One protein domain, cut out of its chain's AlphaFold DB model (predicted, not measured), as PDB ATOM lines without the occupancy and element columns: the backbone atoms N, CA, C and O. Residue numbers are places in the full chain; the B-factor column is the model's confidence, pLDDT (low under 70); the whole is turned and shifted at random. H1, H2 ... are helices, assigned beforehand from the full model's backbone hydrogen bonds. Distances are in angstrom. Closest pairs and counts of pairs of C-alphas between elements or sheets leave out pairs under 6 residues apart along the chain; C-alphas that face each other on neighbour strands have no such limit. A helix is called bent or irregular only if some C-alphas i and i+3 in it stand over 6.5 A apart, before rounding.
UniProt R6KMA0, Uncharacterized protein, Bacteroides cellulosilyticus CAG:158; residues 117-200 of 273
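What this domain is: This is residues 117 to 200 of the 273 residues of an uncharacterized protein of Bacteroides cellulosilyticus CAG:158 (UniProt R6KMA0). Five helices are strung out in one direction: short H1 is at one end, H2 and H3 run nearly side by side in opposite ways next to it, and a sharply kinked H4 lies between this group and H5, which packs on H4 and makes the other end. The printed part has 84 residues with five named helices, H1 to H5 in order, and no named strand; the class is all helix. It is compact, with a radius of gyration of the C-alphas of 12.9 A and spans of 38 by 30 by 19 A.

Where its parts are: H1, residues 117 to 122, begins at C-alpha 117 (-14.519, 1.544, 44.447) and is 8.9 A long. H2, residues 129 to 142, is 20.1 A long, and H3, residues 150 to 162, 18.8 A. H4, residues 164 to 180, measures 19.7 A; it is irregular, with C-alphas 172 and 175 9.5 A apart and a kink of 114 degrees near residue 174. H5, residues 185 to 199, is 21.5 A long and ends at C-alpha 199 (-25.253, 38.071, 44.232).

How they stand to each other: The hub, H4, touches H5, about perpendicular at 90 degrees; their closest C-alphas, of Val 173 and Met 192, are 5.9 A apart. H4 touches H2, closest at the C-alphas of Val 137 and Lys 175, 6.6 A. With Ile 167 alone it only just touches H3, in 3 pairs of C-alphas within 8 A. H2 and H3 are close but not clearly touching, at a shallow tilt of 12 degrees, opposite ways. H5 is apart from H1, H2 and H3. Every O i to N i+4 pair is within hydrogen-bond range in H1, H2 and H3; H4 has 10 of 13, H5 10 of 11.

The domain as a whole: The C-alphas farthest apart, of Lys 117 and Lys 200, are 39.8 A apart. The printed part has no cut and no long link. Mean pLDDT of the printed part is 80.3; residues 196 to 200 are under 70.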
ATOM      1  N   LYS A 117     -13.132   1.899  44.753       75.88
ATOM      2  CA  LYS A 117     -14.519   1.544  44.447       75.88
ATOM      3  C   LYS A 117     -15.297   2.756  43.941       75.88
ATOM      4  O   LYS A 117     -15.987   2.666  42.925       75.88
ATOM      5  N   GLU A 118     -15.172   3.888  44.622       77.62
ATOM      6  CA  GLU A 118     -15.863   5.116  44.250       77.62
ATOM      7  C   GLU A 118     -15.295   5.670  42.940       77.62
ATOM      8  O   GLU A 118     -16.071   6.025  42.053       77.62
ATOM      9  N   ARG A 119     -13.968   5.615  42.742       77.44
ATOM     10  CA  ARG A 119     -13.333   5.966  41.457       77.44
ATOM     11  C   ARG A 119     -13.819   5.100  40.295       77.44
ATOM     12  O   ARG A 119     -14.182   5.628  39.248       77.44
ATOM     13  N   LEU A 120     -13.887   3.783  40.481       78.38
ATOM     14  CA  LEU A 120     -14.403   2.857  39.469       78.38
ATOM     15  C   LEU A 120     -15.871   3.148  39.145       78.38
ATOM     16  O   LEU A 120     -16.265   3.089  37.982       78.38
ATOM     17  N   SER A 121     -16.668   3.524  40.150       76.25
ATOM     18  CA  SER A 121     -18.078   3.873  39.954       76.25
ATOM     19  C   SER A 121     -18.291   5.147  39.126       76.25
ATOM     20  O   SER A 121     -19.316   5.260  38.455       76.25
ATOM     21  N   LEU A 122     -17.332   6.085  39.135       73.75
ATOM     22  CA  LEU A 122     -17.365   7.285  38.290       73.75
ATOM     23  C   LEU A 122     -17.092   6.966  36.820       73.75
ATOM     24  O   LEU A 122     -17.652   7.607  35.932       73.75
ATOM     25  N   MET A 123     -16.231   5.981  36.562       71.25
ATOM     26  CA  MET A 123     -15.851   5.567  35.208       71.25
ATOM     27  C   MET A 123     -16.848   4.592  34.572       71.25
ATOM     28  O   MET A 123     -16.670   4.187  33.420       71.25
ATOM     29  N   ASP A 124     -17.897   4.215  35.302       77.75
ATOM     30  CA  ASP A 124     -18.926   3.299  34.836       77.75
ATOM     31  C   ASP A 124     -19.801   3.941  33.747       77.75
ATOM     32  O   ASP A 124     -20.778   4.645  34.011       77.75
ATOM     33  N   LYS A 125     -19.457   3.654  32.488       73.00
ATOM     34  CA  LYS A 125     -20.180   4.130  31.300       73.00
ATOM     35  C   LYS A 125     -21.534   3.444  31.089       73.00
ATOM     36  O   LYS A 125     -22.249   3.823  30.165       73.00
ATOM     37  N   SER A 126     -21.870   2.424  31.883       76.81
ATOM     38  CA  SER A 126     -23.130   1.687  31.738       76.81
ATOM     39  C   SER A 126     -24.323   2.399  32.382       76.81
ATOM     40  O   SER A 126     -25.466   2.113  32.029       76.81
ATOM     41  N   CYS A 127     -24.076   3.348  33.293       75.75
ATOM     42  CA  CYS A 127     -25.132   4.087  33.978       75.75
ATOM     43  C   CYS A 127     -25.584   5.334  33.200       75.75
ATOM     44  O   CYS A 127     -24.843   5.918  32.405       75.75
ATOM     45  N   SER A 128     -26.826   5.769  33.428       83.38
ATOM     46  CA  SER A 128     -27.321   6.999  32.808       83.38
ATOM     47  C   SER A 128     -26.588   8.230  33.359       83.38
ATOM     48  O   SER A 128     -26.207   8.274  34.528       83.38
ATOM     49  N   ILE A 129     -26.473   9.296  32.553       83.62
ATOM     50  CA  ILE A 129     -25.878  10.583  32.983       83.62
ATOM     51  C   ILE A 129     -26.524  11.084  34.286       83.62
ATOM     52  O   ILE A 129     -25.864  11.656  35.150       83.62
ATOM     53  N   LYS A 130     -27.830  10.855  34.442       85.38
ATOM     54  CA  LYS A 130     -28.580  11.228  35.640       85.38
ATOM     55  C   LYS A 130     -28.107  10.463  36.880       85.38
ATOM     56  O   LYS A 130     -27.891  11.078  37.919       85.38
ATOM     57  N   GLU A 131     -27.977   9.144  36.784       84.81
ATOM     58  CA  GLU A 131     -27.529   8.298  37.897       84.81
ATOM     59  C   GLU A 131     -26.073   8.573  38.258       84.81
ATOM     60  O   GLU A 131     -25.756   8.686  39.439       84.81
ATOM     61  N   SER A 132     -25.218   8.766  37.250       84.69
ATOM     62  CA  SER A 132     -23.830   9.189  37.439       84.69
ATOM     63  C   SER A 132     -23.759  10.497  38.236       84.69
ATOM     64  O   SER A 132     -23.124  10.551  39.288       84.69
ATOM     65  N   ARG A 133     -24.511  11.530  37.827       86.12
ATOM     66  CA  ARG A 133     -24.567  12.817  38.543       86.12
ATOM     67  C   ARG A 133     -25.120  12.704  39.957       86.12
ATOM     68  O   ARG A 133     -24.635  13.405  40.839       86.12
ATOM     69  N   LYS A 134     -26.108  11.835  40.186       88.44
ATOM     70  CA  LYS A 134     -26.633  11.569  41.530       88.44
ATOM     71  C   LYS A 134     -25.549  10.991  42.441       88.44
ATOM     72  O   LYS A 134     -25.330  11.530  43.521       88.44
ATOM     73  N   ARG A 135     -24.825   9.968  41.971       84.88
ATOM     74  CA  ARG A 135     -23.688   9.385  42.706       84.88
ATOM     75  C   ARG A 135     -22.615  10.436  42.988       84.88
ATOM     76  O   ARG A 135     -22.156  10.542  44.116       84.88
ATOM     77  N   ILE A 136     -22.258  11.250  41.991       86.38
ATOM     78  CA  ILE A 136     -21.270  12.327  42.158       86.38
ATOM     79  C   ILE A 136     -21.689  13.295  43.268       86.38
ATOM     80  O   ILE A 136     -20.878  13.614  44.129       86.38
ATOM     81  N   VAL A 137     -22.946  13.744  43.284       87.38
ATOM     82  CA  VAL A 137     -23.438  14.679  44.310       87.38
ATOM     83  C   VAL A 137     -23.447  14.048  45.705       87.38
ATOM     84  O   VAL A 137     -23.089  14.718  46.669       87.38
ATOM     85  N   GLU A 138     -23.800  12.767  45.828       87.25
ATOM     86  CA  GLU A 138     -23.711  12.034  47.100       87.25
ATOM     87  C   GLU A 138     -22.263  11.947  47.612       87.25
ATOM     88  O   GLU A 138     -22.021  12.153  48.802       87.25
ATOM     89  N   LEU A 139     -21.296  11.718  46.716       84.38
ATOM     90  CA  LEU A 139     -19.867  11.679  47.051       84.38
ATOM     91  C   LEU A 139     -19.292  13.065  47.380       84.38
ATOM     92  O   LEU A 139     -18.446  13.188  48.259       84.38
ATOM     93  N   LEU A 140     -19.747  14.124  46.704       85.50
ATOM     94  CA  LEU A 140     -19.356  15.496  47.042       85.50
ATOM     95  C   LEU A 140     -19.879  15.901  48.425       85.50
ATOM     96  O   LEU A 140     -19.168  16.579  49.163       85.50
ATOM     97  N   GLU A 141     -21.080  15.453  48.797       87.12
ATOM     98  CA  GLU A 141     -21.648  15.721  50.120       87.12
ATOM     99  C   GLU A 141     -20.894  14.981  51.232       87.12
ATOM    100  O   GLU A 141     -20.630  15.565  52.279       87.12
ATOM    101  N   SER A 142     -20.481  13.725  51.011       82.19
ATOM    102  CA  SER A 142     -19.690  12.978  52.008       82.19
ATOM    103  C   SER A 142     -18.291  13.572  52.235       82.19
ATOM    104  O   SER A 142     -17.695  13.385  53.302       82.19
ATOM    105  N   LEU A 143     -17.789  14.317  51.247       80.44
ATOM    106  CA  LEU A 143     -16.514  15.031  51.267       80.44
ATOM    107  C   LEU A 143     -16.568  16.448  51.837       80.44
ATOM    108  O   LEU A 143     -15.513  17.068  51.964       80.44
ATOM    109  N   LYS A 144     -17.753  16.983  52.142       79.00
ATOM    110  CA  LYS A 144     -17.935  18.407  52.451       79.00
ATOM    111  C   LYS A 144     -17.002  18.920  53.555       79.00
ATOM    112  O   LYS A 144     -16.465  20.014  53.416       79.00
ATOM    113  N   ASP A 145     -16.770  18.108  54.583       76.88
ATOM    114  CA  ASP A 145     -15.942  18.475  55.739       76.88
ATOM    115  C   ASP A 145     -14.426  18.307  55.500       76.88
ATOM    116  O   ASP A 145     -13.631  18.911  56.211       76.88
ATOM    117  N   ASP A 146     -14.014  17.526  54.492       76.56
ATOM    118  CA  ASP A 146     -12.605  17.167  54.223       76.56
ATOM    119  C   ASP A 146     -12.111  17.676  52.856       76.56
ATOM    120  O   ASP A 146     -11.145  17.158  52.282       76.56
ATOM    121  N   ARG A 147     -12.786  18.684  52.298       74.88
ATOM    122  CA  ARG A 147     -12.594  19.136  50.911       74.88
ATOM    123  C   ARG A 147     -11.188  19.664  50.612       74.88
ATOM    124  O   ARG A 147     -10.724  19.553  49.479       74.88
ATOM    125  N   ASP A 148     -10.511  20.195  51.627       75.88
ATOM    126  CA  ASP A 148      -9.164  20.766  51.513       75.88
ATOM    127  C   ASP A 148      -8.053  19.706  51.509       75.88
ATOM    128  O   ASP A 148      -6.896  20.010  51.218       75.88
ATOM    129  N   SER A 149      -8.386  18.443  51.791       80.06
ATOM    130  CA  SER A 149      -7.423  17.346  51.726       80.06
ATOM    131  C   SER A 149      -6.899  17.159  50.293       80.06
ATOM    132  O   SER A 149      -7.705  17.102  49.356       80.06
ATOM    133  N   PRO A 150      -5.581  16.955  50.081       78.88
ATOM    134  CA  PRO A 150      -5.013  16.684  48.755       78.88
ATOM    135  C   PRO A 150      -5.707  15.535  48.008       78.88
ATOM    136  O   PRO A 150      -5.818  15.544  46.783       78.88
ATOM    137  N   LEU A 151      -6.219  14.547  48.745       74.44
ATOM    138  CA  LEU A 151      -6.944  13.415  48.169       74.44
ATOM    139  C   LEU A 151      -8.358  13.783  47.725       74.44
ATOM    140  O   LEU A 151      -8.786  13.339  46.661       74.44
ATOM    141  N   ALA A 152      -9.060  14.616  48.499       79.06
ATOM    142  CA  ALA A 152     -10.356  15.149  48.095       79.06
ATOM    143  C   ALA A 152     -10.203  16.020  46.842       79.06
ATOM    144  O   ALA A 152     -10.973  15.870  45.897       79.06
ATOM    145  N   GLN A 153      -9.154  16.845  46.771       83.25
ATOM    146  CA  GLN A 153      -8.845  17.645  45.583       83.25
ATOM    147  C   GLN A 153      -8.510  16.785  44.358       83.25
ATOM    148  O   GLN A 153      -9.022  17.050  43.270       83.25
ATOM    149  N   SER A 154      -7.705  15.727  44.522       83.38
ATOM    150  CA  SER A 154      -7.448  14.754  43.451       83.38
ATOM    151  C   SER A 154      -8.748  14.125  42.952       83.38
ATOM    152  O   SER A 154      -8.969  14.063  41.748       83.38
ATOM    153  N   PHE A 155      -9.640  13.723  43.854       79.94
ATOM    154  CA  PHE A 155     -10.917  13.124  43.478       79.94
ATOM    155  C   PHE A 155     -11.867  14.118  42.793       79.94
ATOM    156  O   PHE A 155     -12.504  13.787  41.798       79.94
ATOM    157  N   ILE A 156     -11.931  15.364  43.270       84.38
ATOM    158  CA  ILE A 156     -12.677  16.449  42.614       84.38
ATOM    159  C   ILE A 156     -12.123  16.692  41.206       84.38
ATOM    160  O   ILE A 156     -12.896  16.899  40.273       84.38
ATOM    161  N   SER A 157     -10.802  16.621  41.022       85.56
ATOM    162  CA  SER A 157     -10.175  16.688  39.699       85.56
ATOM    163  C   SER A 157     -10.590  15.509  38.810       85.56
ATOM    164  O   SER A 157     -10.950  15.734  37.654       85.56
ATOM    165  N   ASP A 158     -10.612  14.283  39.341       83.88
ATOM    166  CA  ASP A 158     -11.081  13.089  38.619       83.88
ATOM    167  C   ASP A 158     -12.545  13.263  38.170       83.88
ATOM    168  O   ASP A 158     -12.870  13.064  36.998       83.88
ATOM    169  N   ILE A 159     -13.432  13.723  39.065       84.12
ATOM    170  CA  ILE A 159     -14.829  14.030  38.720       84.12
ATOM    171  C   ILE A 159     -14.887  15.133  37.660       84.12
ATOM    172  O   ILE A 159     -15.682  15.029  36.731       84.12
ATOM    173  N   ARG A 160     -14.056  16.181  37.755       87.19
ATOM    174  CA  ARG A 160     -14.084  17.317  36.819       87.19
ATOM    175  C   ARG A 160     -13.738  16.886  35.396       87.19
ATOM    176  O   ARG A 160     -14.280  17.454  34.451       87.19
ATOM    177  N   GLN A 161     -12.882  15.877  35.242       85.00
ATOM    178  CA  GLN A 161     -12.589  15.271  33.941       85.00
ATOM    179  C   GLN A 161     -13.791  14.513  33.362       85.00
ATOM    180  O   GLN A 161     -13.956  14.475  32.143       85.00
ATOM    181  N   VAL A 162     -14.637  13.929  34.216       82.12
ATOM    182  CA  VAL A 162     -15.835  13.181  33.802       82.12
ATOM    183  C   VAL A 162     -17.026  14.114  33.550       82.12
ATOM    184  O   VAL A 162     -17.661  14.039  32.500       82.12
ATOM    185  N   ASP A 163     -17.340  14.995  34.500       83.94
ATOM    186  CA  ASP A 163     -18.451  15.944  34.433       83.94
ATOM    187  C   ASP A 163     -18.113  17.229  35.211       83.94
ATOM    188  O   ASP A 163     -18.423  17.386  36.391       83.94
ATOM    189  N   ALA A 164     -17.487  18.194  34.534       88.12
ATOM    190  CA  ALA A 164     -17.200  19.504  35.123       88.12
ATOM    191  C   ALA A 164     -18.473  20.271  35.531       88.12
ATOM    192  O   ALA A 164     -18.469  21.012  36.513       88.12
ATOM    193  N   PHE A 165     -19.583  20.071  34.810       88.81
ATOM    194  CA  PHE A 165     -20.817  20.824  35.027       88.81
ATOM    195  C   PHE A 165     -21.441  20.538  36.393       88.81
ATOM    196  O   PHE A 165     -21.935  21.463  37.036       88.81
ATOM    197  N   ILE A 166     -21.446  19.279  36.842       88.50
ATOM    198  CA  ILE A 166     -22.074  18.933  38.123       88.50
ATOM    199  C   ILE A 166     -21.291  19.478  39.322       88.50
ATOM    200  O   ILE A 166     -21.912  19.860  40.310       88.50
ATOM    201  N   ILE A 167     -19.959  19.579  39.219       88.25
ATOM    202  CA  ILE A 167     -19.121  20.195  40.260       88.25
ATOM    203  C   ILE A 167     -19.432  21.681  40.361       88.25
ATOM    204  O   ILE A 167     -19.774  22.164  41.436       88.25
ATOM    205  N   ASP A 168     -19.395  22.386  39.230       88.06
ATOM    206  CA  ASP A 168     -19.660  23.823  39.207       88.06
ATOM    207  C   ASP A 168     -21.094  24.121  39.679       88.06
ATOM    208  O   ASP A 168     -21.340  25.094  40.396       88.06
ATOM    209  N   ALA A 169     -22.055  23.261  39.323       87.06
ATOM    210  CA  ALA A 169     -23.419  23.340  39.826       87.06
ATOM    211  C   ALA A 169     -23.490  23.129  41.341       87.06
ATOM    212  O   ALA A 169     -24.193  23.881  42.012       87.06
ATOM    213  N   TYR A 170     -22.779  22.140  41.886       87.62
ATOM    214  CA  TYR A 170     -22.760  21.878  43.324       87.62
ATOM    215  C   TYR A 170     -22.158  23.061  44.088       87.62
ATOM    216  O   TYR A 170     -22.767  23.535  45.045       87.62
ATOM    217  N   ASP A 171     -21.040  23.605  43.607       85.94
ATOM    218  CA  ASP A 171     -20.376  24.778  44.190       85.94
ATOM    219  C   ASP A 171     -21.249  26.034  44.125       85.94
ATOM    220  O   ASP A 171     -21.260  26.847  45.050       85.94
ATOM    221  N   THR A 172     -22.015  26.190  43.042       81.25
ATOM    222  CA  THR A 172     -22.874  27.357  42.855       81.25
ATOM    223  C   THR A 172     -24.175  27.209  43.629       81.25
ATOM    224  O   THR A 172     -24.445  28.011  44.509       81.25
ATOM    225  N   VAL A 173     -25.021  26.226  43.319       82.12
ATOM    226  CA  VAL A 173     -26.406  26.160  43.827       82.12
ATOM    227  C   VAL A 173     -26.618  25.168  44.969       82.12
ATOM    228  O   VAL A 173     -27.659  25.233  45.619       82.12
ATOM    229  N   GLY A 174     -25.652  24.291  45.239       82.31
ATOM    230  CA  GLY A 174     -25.757  23.251  46.261       82.31
ATOM    231  C   GLY A 174     -26.600  22.040  45.843       82.31
ATOM    232  O   GLY A 174     -27.342  22.057  44.855       82.31
ATOM    233  N   LYS A 175     -26.485  20.965  46.633       86.19
ATOM    234  CA  LYS A 175     -27.157  19.669  46.423       86.19
ATOM    235  C   LYS A 175     -28.675  19.782  46.274       86.19
ATOM    236  O   LYS A 175     -29.248  19.232  45.337       86.19
ATOM    237  N   GLU A 176     -29.317  20.514  47.176       80.19
ATOM    238  CA  GLU A 176     -30.780  20.608  47.277       80.19
ATOM    239  C   GLU A 176     -31.406  21.114  45.970       80.19
ATOM    240  O   GLU A 176     -32.366  20.546  45.446       80.19
ATOM    241  N   VAL A 177     -30.811  22.154  45.380       80.50
ATOM    242  CA  VAL A 177     -31.289  22.749  44.128       80.50
ATOM    243  C   VAL A 177     -31.072  21.799  42.948       80.50
ATOM    244  O   VAL A 177     -31.905  21.743  42.040       80.50
ATOM    245  N   ILE A 178     -29.988  21.022  42.947       84.88
ATOM    246  CA  ILE A 178     -29.713  20.014  41.914       84.88
ATOM    247  C   ILE A 178     -30.755  18.888  41.956       84.88
ATOM    248  O   ILE A 178     -31.274  18.488  40.905       84.88
ATOM    249  N   GLU A 179     -31.095  18.415  43.156       83.25
ATOM    250  CA  GLU A 179     -32.078  17.350  43.376       83.25
ATOM    251  C   GLU A 179     -33.490  17.781  42.974       83.25
ATOM    252  O   GLU A 179     -34.147  17.072  42.207       83.25
ATOM    253  N   VAL A 180     -33.925  18.982  43.376       82.38
ATOM    254  CA  VAL A 180     -35.224  19.561  42.968       82.38
ATOM    255  C   VAL A 180     -35.325  19.689  41.446       82.38
ATOM    256  O   VAL A 180     -36.377  19.454  40.848       82.38
ATOM    257  N   ASN A 181     -34.212  20.012  40.784       82.25
ATOM    258  CA  ASN A 181     -34.146  20.111  39.327       82.25
ATOM    259  C   ASN A 181     -33.907  18.766  38.622       82.25
ATOM    260  O   ASN A 181     -33.743  18.733  37.395       82.25
ATOM    261  N   ASN A 182     -33.954  17.658  39.367       83.69
ATOM    262  CA  ASN A 182     -33.877  16.286  38.876       83.69
ATOM    263  C   ASN A 182     -32.643  16.036  37.994       83.69
ATOM    264  O   ASN A 182     -32.735  15.324  36.990       83.69
ATOM    265  N   TYR A 183     -31.508  16.663  38.330       85.31
ATOM    266  CA  TYR A 183     -30.241  16.532  37.593       85.31
ATOM    267  C   TYR A 183     -30.316  16.983  36.116       85.31
ATOM    268  O   TYR A 183     -29.460  16.645  35.291       85.31
ATOM    269  N   SER A 184     -31.339  17.772  35.760       83.25
ATOM    270  CA  SER A 184     -31.526  18.291  34.406       83.25
ATOM    271  C   SER A 184     -30.550  19.427  34.123       83.25
ATOM    272  O   SER A 184     -30.631  20.488  34.738       83.25
ATOM    273  N   PHE A 185     -29.686  19.234  33.122       82.06
ATOM    274  CA  PHE A 185     -28.699  20.235  32.705       82.06
ATOM    275  C   PHE A 185     -29.321  21.621  32.488       82.06
ATOM    276  O   PHE A 185     -28.837  22.608  33.034       82.06
ATOM    277  N   LYS A 186     -30.433  21.694  31.738       79.88
ATOM    278  CA  LYS A 186     -31.099  22.968  31.429       79.88
ATOM    279  C   LYS A 186     -31.558  23.689  32.694       79.88
ATOM    280  O   LYS A 186     -31.224  24.853  32.874       79.88
ATOM    281  N   LYS A 187     -32.284  22.984  33.566       83.12
ATOM    282  CA  LYS A 187     -32.875  23.570  34.774       83.12
ATOM    283  C   LYS A 187     -31.821  23.967  35.808       83.12
ATOM    284  O   LYS A 187     -31.932  25.021  36.421       83.12
ATOM    285  N   ILE A 188     -30.780  23.153  35.972       85.12
ATOM    286  CA  ILE A 188     -29.676  23.451  36.892       85.12
ATOM    287  C   ILE A 188     -28.887  24.660  36.401       85.12
ATOM    288  O   ILE A 188     -28.613  25.560  37.185       85.12
ATOM    289  N   LYS A 189     -28.590  24.732  35.100       82.12
ATOM    290  CA  LYS A 189     -27.902  25.890  34.525       82.12
ATOM    291  C   LYS A 189     -28.716  27.175  34.689       82.12
ATOM    292  O   LYS A 189     -28.150  28.209  35.021       82.12
ATOM    293  N   GLU A 190     -30.038  27.106  34.524       77.75
ATOM    294  CA  GLU A 190     -30.934  28.226  34.844       77.75
ATOM    295  C   GLU A 190     -30.840  28.623  36.322       77.75
ATOM    296  O   GLU A 190     -30.682  29.802  36.622       77.75
ATOM    297  N   ALA A 191     -30.866  27.660  37.247       77.81
ATOM    298  CA  ALA A 191     -30.735  27.940  38.676       77.81
ATOM    299  C   ALA A 191     -29.378  28.576  39.037       77.81
ATOM    300  O   ALA A 191     -29.341  29.504  39.845       77.81
ATOM    301  N   MET A 192     -28.283  28.138  38.407       80.25
ATOM    302  CA  MET A 192     -26.953  28.742  38.573       80.25
ATOM    303  C   MET A 192     -26.936  30.203  38.116       80.25
ATOM    304  O   MET A 192     -26.462  31.070  38.847       80.25
ATOM    305  N   ILE A 193     -27.506  30.490  36.940       75.19
ATOM    306  CA  ILE A 193     -27.627  31.861  36.418       75.19
ATOM    307  C   ILE A 193     -28.455  32.725  37.384       75.19
ATOM    308  O   ILE A 193     -28.061  33.841  37.715       75.19
ATOM    309  N   MET A 194     -29.566  32.190  37.901       70.56
ATOM    310  CA  MET A 194     -30.443  32.911  38.829       70.56
ATOM    311  C   MET A 194     -29.818  33.164  40.207       70.56
ATOM    312  O   MET A 194     -30.150  34.169  40.837       70.56
ATOM    313  N   LYS A 195     -28.939  32.285  40.705       72.06
ATOM    314  CA  LYS A 195     -28.211  32.540  41.958       72.06
ATOM    315  C   LYS A 195     -27.169  33.642  41.767       72.06
ATOM    316  O   LYS A 195     -27.163  34.596  42.540       72.06
ATOM    317  N   ASN A 196     -26.397  33.574  40.683       64.56
ATOM    318  CA  ASN A 196     -25.432  34.617  40.332       64.56
ATOM    319  C   ASN A 196     -26.096  35.997  40.168       64.56
ATOM    320  O   ASN A 196     -25.505  36.992  40.570       64.56
ATOM    321  N   TYR A 197     -27.340  36.066  39.676       60.31
ATOM    322  CA  TYR A 197     -28.124  37.309  39.610       60.31
ATOM    323  C   TYR A 197     -28.376  37.956  40.981       60.31
ATOM    324  O   TYR A 197     -28.268  39.172  41.120       60.31
ATOM    325  N   ARG A 198     -28.713  37.155  42.004       57.22
ATOM    326  CA  ARG A 198     -28.975  37.678  43.358       57.22
ATOM    327  C   ARG A 198     -27.714  38.232  44.021       57.22
ATOM    328  O   ARG A 198     -27.828  39.090  44.887       57.22
ATOM    329  N   GLU A 199     -26.544  37.734  43.624       55.59
ATOM    330  CA  GLU A 199     -25.253  38.071  44.232       55.59
ATOM    331  C   GLU A 199     -24.454  39.119  43.429       55.59
ATOM    332  O   GLU A 199     -23.689  39.880  44.018       55.59
ATOM    333  N   LYS A 200     -24.613  39.185  42.095       49.66
ATOM    334  CA  LYS A 200     -23.841  40.053  41.186       49.66
ATOM    335  C   LYS A 200     -24.748  40.660  40.110       49.66
ATOM    336  O   LYS A 200     -24.889  40.109  39.019       49.66
TER     337      LYS A 200